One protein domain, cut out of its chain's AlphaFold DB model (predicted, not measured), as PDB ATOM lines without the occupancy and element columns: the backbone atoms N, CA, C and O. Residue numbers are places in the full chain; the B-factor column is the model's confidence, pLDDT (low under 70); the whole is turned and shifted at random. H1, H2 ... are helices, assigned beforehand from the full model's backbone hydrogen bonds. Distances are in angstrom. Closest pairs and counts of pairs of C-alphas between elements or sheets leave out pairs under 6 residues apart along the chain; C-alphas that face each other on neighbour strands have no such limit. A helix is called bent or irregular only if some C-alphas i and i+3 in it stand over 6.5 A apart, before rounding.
ATOM      1  N   THR A  14     143.886 284.540 222.929       59.12
ATOM      2  CA  THR A  14     143.320 284.208 221.611       59.12
ATOM      3  C   THR A  14     144.204 284.692 220.458       59.12
ATOM      4  O   THR A  14     144.341 283.983 219.459       59.12
ATOM      5  N   HIS A  15     144.880 285.833 220.609       60.44
ATOM      6  CA  HIS A  15     145.797 286.352 219.586       60.44
ATOM      7  C   HIS A  15     147.087 285.530 219.453       60.44
ATOM      8  O   HIS A  15     147.562 285.311 218.338       60.44
ATOM      9  N   THR A  16     147.623 285.012 220.561       61.84
ATOM     10  CA  THR A  16     148.859 284.208 220.554       61.84
ATOM     11  C   THR A  16     148.666 282.882 219.814       61.84
ATOM     12  O   THR A  16     149.501 282.507 218.995       61.84
ATOM     13  N   HIS A  17     147.526 282.211 219.999       65.88
ATOM     14  CA  HIS A  17     147.205 280.973 219.277       65.88
ATOM     15  C   HIS A  17     146.920 281.164 217.780       65.88
ATOM     16  O   HIS A  17     147.045 280.210 217.009       65.88
ATOM     17  N   ALA A  18     146.484 282.354 217.362       71.06
ATOM     18  CA  ALA A  18     146.296 282.670 215.948       71.06
ATOM     19  C   ALA A  18     147.641 282.949 215.264       71.06
ATOM     20  O   ALA A  18     147.900 282.425 214.184       71.06
ATOM     21  N   PHE A  19     148.518 283.706 215.931       74.44
ATOM     22  CA  PHE A  19     149.858 283.996 215.430       74.44
ATOM     23  C   PHE A  19     150.705 282.726 215.282       74.44
ATOM     24  O   PHE A  19     151.269 282.496 214.218       74.44
ATOM     25  N   LEU A  20     150.726 281.858 216.301       75.06
ATOM     26  CA  LEU A  20     151.489 280.604 216.264       75.06
ATOM     27  C   LEU A  20     151.049 279.678 215.123       75.06
ATOM     28  O   LEU A  20     151.900 279.128 214.437       75.06
ATOM     29  N   ARG A  21     149.739 279.572 214.860       77.44
ATOM     30  CA  ARG A  21     149.218 278.803 213.715       77.44
ATOM     31  C   ARG A  21     149.598 279.407 212.365       77.44
ATOM     32  O   ARG A  21     149.840 278.670 211.416       77.44
ATOM     33  N   GLY A  22     149.645 280.736 212.272       79.88
ATOM     34  CA  GLY A  22     150.113 281.419 211.065       79.88
ATOM     35  C   GLY A  22     151.592 281.145 210.793       79.88
ATOM     36  O   GLY A  22     151.962 280.856 209.657       79.88
ATOM     37  N   VAL A  23     152.423 281.182 211.840       79.50
ATOM     38  CA  VAL A  23     153.850 280.848 211.753       79.50
ATOM     39  C   VAL A  23     154.044 279.380 211.376       79.50
ATOM     40  O   VAL A  23     154.829 279.098 210.481       79.50
ATOM     41  N   GLU A  24     153.303 278.458 211.990       79.19
ATOM     42  CA  GLU A  24     153.354 277.021 211.677       79.19
ATOM     43  C   GLU A  24     153.057 276.758 210.194       79.19
ATOM     44  O   GLU A  24     153.885 276.181 209.497       79.19
ATOM     45  N   TRP A  25     151.954 277.302 209.667       83.62
ATOM     46  CA  TRP A  25     151.601 277.148 208.251       83.62
ATOM     47  C   TRP A  25     152.637 277.762 207.300       83.62
ATOM     48  O   TRP A  25     152.956 277.185 206.262       83.62
ATOM     49  N   PHE A  26     153.180 278.931 207.651       84.19
ATOM     50  CA  PHE A  26     154.236 279.566 206.865       84.19
ATOM     51  C   PHE A  26     155.518 278.725 206.852       84.19
ATOM     52  O   PHE A  26     156.164 278.599 205.811       84.19
ATOM     53  N   THR A  27     155.871 278.136 207.995       80.50
ATOM     54  CA  THR A  27     157.080 277.319 208.129       80.50
ATOM     55  C   THR A  27     156.931 276.017 207.340       80.50
ATOM     56  O   THR A  27     157.791 275.713 206.518       80.50
ATOM     57  N   ASP A  28     155.793 275.329 207.452       81.19
ATOM     58  CA  ASP A  28     155.484 274.139 206.646       81.19
ATOM     59  C   ASP A  28     155.556 274.411 205.136       81.19
ATOM     60  O   ASP A  28     156.026 273.573 204.361       81.19
ATOM     61  N   LEU A  29     155.127 275.600 204.704       86.31
ATOM     62  CA  LEU A  29     155.179 275.992 203.299       86.31
ATOM     63  C   LEU A  29     156.611 276.250 202.816       86.31
ATOM     64  O   LEU A  29     156.924 275.924 201.671       86.31
ATOM     65  N   ILE A  30     157.470 276.850 203.649       86.31
ATOM     66  CA  ILE A  30     158.814 277.278 203.235       86.31
ATOM     67  C   ILE A  30     159.844 276.141 203.293       86.31
ATOM     68  O   ILE A  30     160.766 276.128 202.479       86.31
ATOM     69  N   ILE A  31     159.666 275.152 204.178       82.69
ATOM     70  CA  ILE A  31     160.580 274.006 204.355       82.69
ATOM     71  C   ILE A  31     160.966 273.296 203.052       82.69
ATOM     72  O   ILE A  31     162.165 273.121 202.838       82.69
ATOM     73  N   PRO A  32     160.044 272.887 202.155       84.56
ATOM     74  CA  PRO A  32     160.446 272.199 200.928       84.56
ATOM     75  C   PRO A  32     161.336 273.075 200.037       84.56
ATOM     76  O   PRO A  32     162.265 272.567 199.413       84.56
ATOM     77  N   TYR A  33     161.107 274.391 200.011       88.12
ATOM     78  CA  TYR A  33     161.969 275.321 199.283       88.12
ATOM     79  C   TYR A  33     163.332 275.465 199.962       88.12
ATOM     80  O   TYR A  33     164.348 275.437 199.273       88.12
ATOM     81  N   LEU A  34     163.371 275.547 201.297       84.25
ATOM     82  CA  LEU A  34     164.624 275.583 202.058       84.25
ATOM     83  C   LEU A  34     165.443 274.300 201.868       84.25
ATOM     84  O   LEU A  34     166.651 274.393 201.700       84.25
ATOM     85  N   LEU A  35     164.808 273.124 201.812       83.12
ATOM     86  CA  LEU A  35     165.479 271.855 201.502       83.12
ATOM     87  C   LEU A  35     166.118 271.866 200.112       83.12
ATOM     88  O   LEU A  35     167.242 271.398 199.950       83.12
ATOM     89  N   ILE A  36     165.413 272.391 199.106       86.25
ATOM     90  CA  ILE A  36     165.943 272.495 197.740       86.25
ATOM     91  C   ILE A  36     167.130 273.456 197.709       86.25
ATOM     92  O   ILE A  36     168.155 273.137 197.112       86.25
ATOM     93  N   VAL A  37     167.008 274.612 198.362       84.19
ATOM     94  CA  VAL A  37     168.087 275.601 198.445       84.19
ATOM     95  C   VAL A  37     169.305 275.016 199.161       84.19
ATOM     96  O   VAL A  37     170.398 275.095 198.612       84.19
ATOM     97  N   LEU A  38     169.111 274.337 200.294       79.81
ATOM     98  CA  LEU A  38     170.176 273.651 201.030       79.81
ATOM     99  C   LEU A  38     170.843 272.556 200.177       79.81
ATOM    100  O   LEU A  38     172.058 272.389 200.203       79.81
ATOM    101  N   ALA A  39     170.066 271.809 199.387       79.25
ATOM    102  CA  ALA A  39     170.610 270.795 198.485       79.25
ATOM    103  C   ALA A  39     171.440 271.416 197.348       79.25
ATOM    104  O   ALA A  39     172.472 270.860 196.970       79.25
ATOM    105  N   ILE A  40     171.010 272.562 196.812       81.69
ATOM    106  CA  ILE A  40     171.771 273.326 195.816       81.69
ATOM    107  C   ILE A  40     173.056 273.869 196.441       81.69
ATOM    108  O   ILE A  40     174.117 273.722 195.844       81.69
ATOM    109  N   GLU A  41     172.977 274.448 197.634       77.12
ATOM    110  CA  GLU A  41     174.129 274.943 198.391       77.12
ATOM    111  C   GLU A  41     175.148 273.822 198.631       77.12
ATOM    112  O   GLU A  41     176.316 273.973 198.283       77.12
ATOM    113  N   LEU A  42     174.686 272.640 199.053       75.62
ATOM    114  CA  LEU A  42     175.523 271.450 199.217       75.62
ATOM    115  C   LEU A  42     176.177 270.978 197.905       75.62
ATOM    116  O   LEU A  42     177.274 270.425 197.934       75.62
ATOM    117  N   LEU A  43     175.503 271.139 196.763       77.12
ATOM    118  CA  LEU A  43     176.037 270.782 195.443       77.12
ATOM    119  C   LEU A  43     177.066 271.804 194.942       77.12
ATOM    120  O   LEU A  43     178.072 271.409 194.353       77.12
ATOM    121  N   VAL A  44     176.809 273.095 195.159       72.62
ATOM    122  CA  VAL A  44     177.650 274.206 194.688       72.62
ATOM    123  C   VAL A  44     178.911 274.343 195.535       72.62
ATOM    124  O   VAL A  44     179.994 274.495 194.976       72.62
ATOM    125  N   ASP A  45     178.783 274.241 196.857       67.94
ATOM    126  CA  ASP A  45     179.893 274.384 197.809       67.94
ATOM    127  C   ASP A  45     180.681 273.077 198.004       67.94
ATOM    128  O   ASP A  45     181.525 272.932 198.887       67.94
ATOM    129  N   ASN A  46     180.403 272.071 197.174       69.00
ATOM    130  CA  ASN A  46     181.051 270.786 197.288       69.00
ATOM    131  C   ASN A  46     182.540 270.882 196.883       69.00
ATOM    132  O   ASN A  46     182.844 271.131 195.706       69.00
ATOM    133  N   PRO A  47     183.483 270.582 197.798       61.00
ATOM    134  CA  PRO A  47     184.915 270.693 197.529       61.00
ATOM    135  C   PRO A  47     185.409 269.706 196.461       61.00
ATOM    136  O   PRO A  47     186.498 269.891 195.926       61.00
ATOM    137  N   PHE A  48     184.629 268.672 196.121       60.22
ATOM    138  CA  PHE A  48     184.975 267.709 195.075       60.22
ATOM    139  C   PHE A  48     184.733 268.232 193.656       60.22
ATOM    140  O   PHE A  48     185.355 267.726 192.724       60.22
ATOM    141  N   TRP A  49     183.842 269.213 193.473       63.12
ATOM    142  CA  TRP A  49     183.460 269.685 192.137       63.12
ATOM    143  C   TRP A  49     184.069 271.041 191.768       63.12
ATOM    144  O   TRP A  49     184.092 271.339 190.579       63.12
ATOM    145  N   GLN A  50     184.582 271.818 192.741       60.12
ATOM    146  CA  GLN A  50     185.325 273.088 192.559       60.12
ATOM    147  C   GLN A  50     184.855 273.921 191.349       60.12
ATOM    148  O   GLN A  50     185.649 274.390 190.536       60.12
ATOM    149  N   LEU A  51     183.537 274.083 191.192       57.94
ATOM    150  CA  LEU A  51     182.974 274.741 190.011       57.94
ATOM    151  C   LEU A  51     183.242 276.253 190.027       57.94
ATOM    152  O   LEU A  51     183.346 276.858 188.963       57.94
ATOM    153  N   TYR A  52     183.365 276.852 191.217       60.16
ATOM    154  CA  TYR A  52     183.583 278.285 191.404       60.16
ATOM    155  C   TYR A  52     184.426 278.577 192.648       60.16
ATOM    156  O   TYR A  52     184.303 277.913 193.674       60.16
ATOM    157  N   ASP A  53     185.253 279.617 192.565       60.94
ATOM    158  CA  ASP A  53     186.061 280.122 193.675       60.94
ATOM    159  C   ASP A  53     185.205 281.091 194.520       60.94
ATOM    160  O   ASP A  53     185.175 282.302 194.292       60.94
ATOM    161  N   LEU A  54     184.416 280.551 195.458       62.94
ATOM    162  CA  LEU A  54     183.483 281.324 196.299       62.94
ATOM    163  C   LEU A  54     184.132 281.938 197.553       62.94
ATOM    164  O   LEU A  54     183.423 282.393 198.450       62.94
ATOM    165  N   HIS A  55     185.461 282.050 197.608       65.12
ATOM    166  CA  HIS A  55     186.186 282.607 198.761       65.12
ATOM    167  C   HIS A  55     185.669 283.982 199.227       65.12
ATOM    168  O   HIS A  55     185.714 284.304 200.411       65.12
ATOM    169  N   HIS A  56     185.142 284.807 198.318       71.06
ATOM    170  CA  HIS A  56     184.596 286.128 198.657       71.06
ATOM    171  C   HIS A  56     183.176 286.081 199.247       71.06
ATOM    172  O   HIS A  56     182.737 287.046 199.873       71.06
ATOM    173  N   LEU A  57     182.453 284.979 199.039       70.06
ATOM    174  CA  LEU A  57     181.062 284.786 199.449       70.06
ATOM    175  C   LEU A  57     180.920 283.873 200.675       70.06
ATOM    176  O   LEU A  57     179.834 283.840 201.253       70.06
ATOM    177  N   GLU A  58     181.998 283.223 201.133       71.12
ATOM    178  CA  GLU A  58     182.014 282.384 202.346       71.12
ATOM    179  C   GLU A  58     181.254 282.982 203.551       71.12
ATOM    180  O   GLU A  58     180.484 282.252 204.186       71.12
ATOM    181  N   PRO A  59     181.407 284.281 203.903       78.25
ATOM    182  CA  PRO A  59     180.701 284.839 205.056       78.25
ATOM    183  C   PRO A  59     179.188 284.885 204.832       78.25
ATOM    184  O   PRO A  59     178.420 284.592 205.744       78.25
ATOM    185  N   PHE A  60     178.758 285.238 203.618       79.81
ATOM    186  CA  PHE A  60     177.344 285.342 203.265       79.81
ATOM    187  C   PHE A  60     176.667 283.977 203.249       79.81
ATOM    188  O   PHE A  60     175.583 283.849 203.811       79.81
ATOM    189  N   ILE A  61     177.338 282.973 202.681       77.44
ATOM    190  CA  ILE A  61     176.899 281.571 202.682       77.44
ATOM    191  C   ILE A  61     176.735 281.098 204.130       77.44
ATOM    192  O   ILE A  61     175.656 280.683 204.528       77.44
ATOM    193  N   THR A  62     177.741 281.337 204.979       77.50
ATOM    194  CA  THR A  62     177.672 280.975 206.405       77.50
ATOM    195  C   THR A  62     176.477 281.624 207.125       77.50
ATOM    196  O   THR A  62     175.802 280.976 207.927       77.50
ATOM    197  N   TYR A  63     176.200 282.911 206.885       84.19
ATOM    198  CA  TYR A  63     175.038 283.574 207.491       84.19
ATOM    199  C   TYR A  63     173.713 283.021 206.971       84.19
ATOM    200  O   TYR A  63     172.751 282.916 207.736       84.19
ATOM    201  N   PHE A  64     173.665 282.682 205.687       82.12
ATOM    202  CA  PHE A  64     172.486 282.128 205.044       82.12
ATOM    203  C   PHE A  64     172.178 280.715 205.552       82.12
ATOM    204  O   PHE A  64     171.041 280.447 205.937       82.12
ATOM    205  N   ASP A  65     173.198 279.879 205.719       79.38
ATOM    206  CA  ASP A  65     173.117 278.581 206.391       79.38
ATOM    207  C   ASP A  65     172.524 278.704 207.802       79.38
ATOM    208  O   ASP A  65     171.575 278.004 208.155       79.38
ATOM    209  N   TYR A  66     173.034 279.632 208.624       83.62
ATOM    210  CA  TYR A  66     172.488 279.857 209.968       83.62
ATOM    211  C   TYR A  66     171.038 280.341 209.941       83.62
ATOM    212  O   TYR A  66     170.255 280.002 210.834       83.62
ATOM    213  N   PHE A  67     170.672 281.124 208.930       86.56
ATOM    214  CA  PHE A  67     169.301 281.568 208.730       86.56
ATOM    215  C   PHE A  67     168.384 280.394 208.366       86.56
ATOM    216  O   PHE A  67     167.342 280.229 208.997       86.56
ATOM    217  N   ILE A  68     168.785 279.535 207.426       84.31
ATOM    218  CA  ILE A  68     168.040 278.319 207.067       84.31
ATOM    219  C   ILE A  68     167.910 277.395 208.284       84.31
ATOM    220  O   ILE A  68     166.807 276.958 208.624       84.31
ATOM    221  N   LEU A  69     169.021 277.158 208.987       85.44
ATOM    222  CA  LEU A  69     169.082 276.352 210.205       85.44
ATOM    223  C   LEU A  69     168.082 276.840 211.254       85.44
ATOM    224  O   LEU A  69     167.388 276.034 211.872       85.44
ATOM    225  N   PHE A  70     167.986 278.156 211.451       86.69
ATOM    226  CA  PHE A  70     167.043 278.744 212.393       86.69
ATOM    227  C   PHE A  70     165.593 278.358 212.065       86.69
ATOM    228  O   PHE A  70     164.871 277.922 212.963       86.69
ATOM    229  N   PHE A  71     165.179 278.436 210.795       86.81
ATOM    230  CA  PHE A  71     163.834 278.018 210.379       86.81
ATOM    231  C   PHE A  71     163.589 276.528 210.617       86.81
ATOM    232  O   PHE A  71     162.545 276.165 211.161       86.81
ATOM    233  N   PHE A  72     164.563 275.676 210.294       87.12
ATOM    234  CA  PHE A  72     164.469 274.239 210.557       87.12
ATOM    235  C   PHE A  72     164.357 273.909 212.047       87.12
ATOM    236  O   PHE A  72     163.556 273.062 212.436       87.12
ATOM    237  N   VAL A  73     165.131 274.581 212.902       88.12
ATOM    238  CA  VAL A  73     165.071 274.382 214.357       88.12
ATOM    239  C   VAL A  73     163.717 274.824 214.911       88.12
ATOM    240  O   VAL A  73     163.144 274.135 215.761       88.12
ATOM    241  N   VAL A  74     163.194 275.956 214.436       87.94
ATOM    242  CA  VAL A  74     161.868 276.454 214.827       87.94
ATOM    243  C   VAL A  74     160.776 275.460 214.417       87.94
ATOM    244  O   VAL A  74     159.950 275.097 215.258       87.94
ATOM    245  N   ASP A  75     160.814 274.948 213.187       86.62
ATOM    246  CA  ASP A  75     159.894 273.911 212.708       86.62
ATOM    247  C   ASP A  75     159.954 272.628 213.554       86.62
ATOM    248  O   ASP A  75     158.942 272.164 214.093       86.62
ATOM    249  N   LEU A  76     161.161 272.084 213.756       88.44
ATOM    250  CA  LEU A  76     161.360 270.894 214.583       88.44
ATOM    251  C   LEU A  76     160.819 271.095 215.997       88.44
ATOM    252  O   LEU A  76     160.275 270.163 216.590       88.44
ATOM    253  N   THR A  77     160.959 272.304 216.539       88.69
ATOM    254  CA  THR A  77     160.448 272.655 217.864       88.69
ATOM    255  C   THR A  77     158.918 272.581 217.901       88.69
ATOM    256  O   THR A  77     158.356 272.007 218.840       88.69
ATOM    257  N   PHE A  78     158.221 273.073 216.873       87.31
ATOM    258  CA  PHE A  78     156.761 272.935 216.771       87.31
ATOM    259  C   PHE A  78     156.319 271.473 216.631       87.31
ATOM    260  O   PHE A  78     155.412 271.025 217.348       87.31
ATOM    261  N   LYS A  79     157.005 270.692 215.791       85.88
ATOM    262  CA  LYS A  79     156.754 269.247 215.643       85.88
ATOM    263  C   LYS A  79     157.018 268.489 216.950       85.88
ATOM    264  O   LYS A  79     156.288 267.556 217.302       85.88
ATOM    265  N   TRP A  80     158.029 268.911 217.713       88.19
ATOM    266  CA  TRP A  80     158.373 268.332 219.011       88.19
ATOM    267  C   TRP A  80     157.239 268.513 220.024       88.19
ATOM    268  O   TRP A  80     156.856 267.555 220.709       88.19
ATOM    269  N   PHE A  81     156.646 269.709 220.073       88.12
ATOM    270  CA  PHE A  81     155.512 269.992 220.951       88.12
ATOM    271  C   PHE A  81     154.267 269.150 220.641       88.12
ATOM    272  O   PHE A  81     153.505 268.862 221.567       88.12
ATOM    273  N   HIS A  82     154.086 268.713 219.392       84.94
ATOM    274  CA  HIS A  82     152.979 267.842 218.990       84.94
ATOM    275  C   HIS A  82     153.184 266.370 219.377       84.94
ATOM    276  O   HIS A  82     152.257 265.736 219.884       84.94
ATOM    277  N   VAL A  83     154.378 265.801 219.164       88.50
ATOM    278  CA  VAL A  83     154.612 264.361 219.402       88.50
ATOM    279  C   VAL A  83     154.986 264.053 220.855       88.50
ATOM    280  O   VAL A  83     154.566 263.017 221.378       88.50
ATOM    281  N   ARG A  84     155.784 264.916 221.507       85.56
ATOM    282  CA  ARG A  84     156.296 264.766 222.892       85.56
ATOM    283  C   ARG A  84     156.936 263.407 223.232       85.56
ATOM    284  O   ARG A  84     157.047 263.040 224.399       85.56
ATOM    285  N   ASN A  85     157.377 262.649 222.229       91.31
ATOM    286  CA  ASN A  85     158.034 261.355 222.397       91.31
ATOM    287  C   ASN A  85     159.261 261.281 221.486       91.31
ATOM    288  O   ASN A  85     159.107 261.242 220.269       91.31
ATOM    289  N   VAL A  86     160.460 261.216 222.079       87.81
ATOM    290  CA  VAL A  86     161.747 261.214 221.354       87.81
ATOM    291  C   VAL A  86     161.811 260.102 220.312       87.81
ATOM    292  O   VAL A  86     162.120 260.359 219.154       87.81
ATOM    293  N   VAL A  87     161.475 258.870 220.695       92.62
ATOM    294  CA  VAL A  87     161.628 257.702 219.815       92.62
ATOM    295  C   VAL A  87     160.692 257.798 218.616       92.62
ATOM    296  O   VAL A  87     161.092 257.516 217.486       92.62
ATOM    297  N   LYS A  88     159.440 258.208 218.845       90.62
ATOM    298  CA  LYS A  88     158.464 258.388 217.766       90.62
ATOM    299  C   LYS A  88     158.822 259.588 216.888       90.62
ATOM    300  O   LYS A  88     158.703 259.488 215.674       90.62
ATOM    301  N   PHE A  89     159.292 260.675 217.493       90.38
ATOM    302  CA  PHE A  89     159.701 261.894 216.805       90.38
ATOM    303  C   PHE A  89     160.877 261.646 215.862       90.38
ATOM    304  O   PHE A  89     160.771 261.938 214.678       90.38
ATOM    305  N   VAL A  90     161.949 261.013 216.348       89.94
ATOM    306  CA  VAL A  90     163.118 260.694 215.517       89.94
ATOM    307  C   VAL A  90     162.730 259.775 214.362       89.94
ATOM    308  O   VAL A  90     163.166 260.002 213.247       89.94
ATOM    309  N   LYS A  91     161.862 258.777 214.579       91.19
ATOM    310  CA  LYS A  91     161.404 257.899 213.487       91.19
ATOM    311  C   LYS A  91     160.573 258.628 212.428       91.19
ATOM    312  O   LYS A  91     160.662 258.265 211.260       91.19
ATOM    313  N   LEU A  92     159.758 259.607 212.824       89.44
ATOM    314  CA  LEU A  92     158.890 260.343 211.900       89.44
ATOM    315  C   LEU A  92     159.641 261.450 211.148       89.44
ATOM    316  O   LEU A  92     159.384 261.657 209.970       89.44
ATOM    317  N   TYR A  93     160.570 262.127 211.826       87.75
ATOM    318  CA  TYR A  93     161.233 263.345 211.352       87.75
ATOM    319  C   TYR A  93     162.749 263.174 211.190       87.75
ATOM    320  O   TYR A  93     163.497 264.141 211.275       87.75
ATOM    321  N   TRP A  94     163.233 261.946 210.969       87.69
ATOM    322  CA  TRP A  94     164.669 261.672 210.815       87.69
ATOM    323  C   TRP A  94     165.306 262.498 209.691       87.69
ATOM    324  O   TRP A  94     166.451 262.921 209.823       87.69
ATOM    325  N   LEU A  95     164.562 262.745 208.610       82.81
ATOM    326  CA  LEU A  95     165.038 263.500 207.456       82.81
ATOM    327  C   LEU A  95     165.117 265.001 207.760       82.81
ATOM    328  O   LEU A  95     166.110 265.631 207.416       82.81
ATOM    329  N   ASP A  96     164.145 265.544 208.498       82.12
ATOM    330  CA  ASP A  96     164.180 266.936 208.961       82.12
ATOM    331  C   ASP A  96     165.311 267.147 209.984       82.12
ATOM    332  O   ASP A  96     166.027 268.140 209.930       82.12
ATOM    333  N   ILE A  97     165.539 266.181 210.885       85.00
ATOM    334  CA  ILE A  97     166.676 266.191 211.823       85.00
ATOM    335  C   ILE A  97     168.008 266.166 211.065       85.00
ATOM    336  O   ILE A  97     168.946 266.868 211.442       85.00
ATOM    337  N   LEU A  98     168.101 265.363 210.003       81.38
ATOM    338  CA  LEU A  98     169.289 265.312 209.158       81.38
ATOM    339  C   LEU A  98     169.492 266.630 208.394       81.38
ATOM    340  O   LEU A  98     170.627 267.057 208.237       81.38
ATOM    341  N   ALA A  99     168.416 267.295 207.974       76.44
ATOM    342  CA  ALA A  99     168.475 268.604 207.325       76.44
ATOM    343  C   ALA A  99     168.891 269.736 208.281       76.44
ATOM    344  O   ALA A  99     169.496 270.712 207.851       76.44
ATOM    345  N   VAL A 100     168.615 269.595 209.584       78.25
ATOM    346  CA  VAL A 100     169.093 270.523 210.625       78.25
ATOM    347  C   VAL A 100     170.597 270.385 210.852       78.25
ATOM    348  O   VAL A 100     171.198 271.289 211.413       78.25
ATOM    349  N   LEU A 101     171.245 269.283 210.461       73.38
ATOM    350  CA  LEU A 101     172.702 269.218 210.534       73.38
ATOM    351  C   LEU A 101     173.274 270.139 209.453       73.38
ATOM    352  O   LEU A 101     173.123 269.829 208.271       73.38
ATOM    353  N   PRO A 102     173.962 271.240 209.819       68.00
ATOM    354  CA  PRO A 102     174.630 272.057 208.827       68.00
ATOM    355  C   PRO A 102     175.788 271.223 208.284       68.00
ATOM    356  O   PRO A 102     176.850 271.130 208.903       68.00
TER     357      PRO A 102
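This is residues 14 to 102 of the 195 residues of the protein "Ion_trans domain-containing protein" of Candidatus Woesearchaeota archaeon (UniProt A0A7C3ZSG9). Picture the long helix H2 in the middle of a loose three-helix model, with the bent helix H1 crossing it on one side and the shorter H3 folding back along it on another. The arm H1b and H2 make an open helical hairpin that spreads toward the loop of residues 45 to 57 at one end of the longest axis, while residues 14 to 19 of H1a stick out at the other end. The printed part has 89 residues, with three named helices in the order H1, H2, H3 and no named strand; its class is all helix. It is loose, with a radius of gyration of the C-alphas of 15.8 A, and spans 50 by 31 by 17 A.

Begin at residue 14 with H1, residues 14 to 44, by its hydrogen bonds assigned as one helix but bent: C-alphas 29 and 32 are 6.9 A apart. Its arms, H1a of residues 14 to 29 and H1b of residues 32 to 44, stand at a steep tilt of 43 degrees. Next comes H2, residues 58 to 83, which H1a touches with residues 24 to 28 alone, opposite ways at a steep tilt of 58 degrees; look at the closest C-alphas, those of Thr 27 and Asp 75, 6.4 A apart. H1b and H2 form a helical hairpin but only just touch, with 3 pairs of C-alphas within 8 A, the closest being Leu 34 and Ile 68 at 6.7 A; they run opposite ways at 36 degrees, a tilt only just steep. Then H3, residues 86 to 100, forms a second helical hairpin with H2, touching it at a shallow tilt of 17 degrees, opposite ways, with the closest C-alphas, Leu 69 and Val 100, 5.8 A apart. H1b and H3 are close but not clearly touching, with the C-alphas of Leu 35 and Ala 99 7.3 A apart, and H1a and H3 are apart. The helix packing is mostly crossed, but only just. In H1b and H2 every O i to N i+4 pair is within hydrogen-bond range; in H1a 11 of 12 are, and in H3 9 of 11.

Find C-alpha 14 at (143.320, 284.208, 221.611); from there H1a runs 23.3 A to C-alpha 29, and H1b covers 18.4 A from C-alpha 32 to C-alpha 44. H2 starts at C-alpha 58, at (182.014, 282.384, 202.346), and runs 37.0 A to C-alpha 83. H3 runs 16.0 A from C-alpha 86 to C-alpha 100 at (169.093, 270.523, 210.625) and is irregular, with C-alphas 92 and 95 8.2 A apart.

The two C-alphas farthest apart are those of Thr 14 and Gln 50, at 52.3 A, and the outline is flat, only just. The link from H1 to H2 is long, 13 residues, and that from H2 to H3 is tight, 2 residues. The printed part has no cut. Its mean pLDDT is 79.3; look for values under 70 at residues 14 to 17, 45 to 55 and 102.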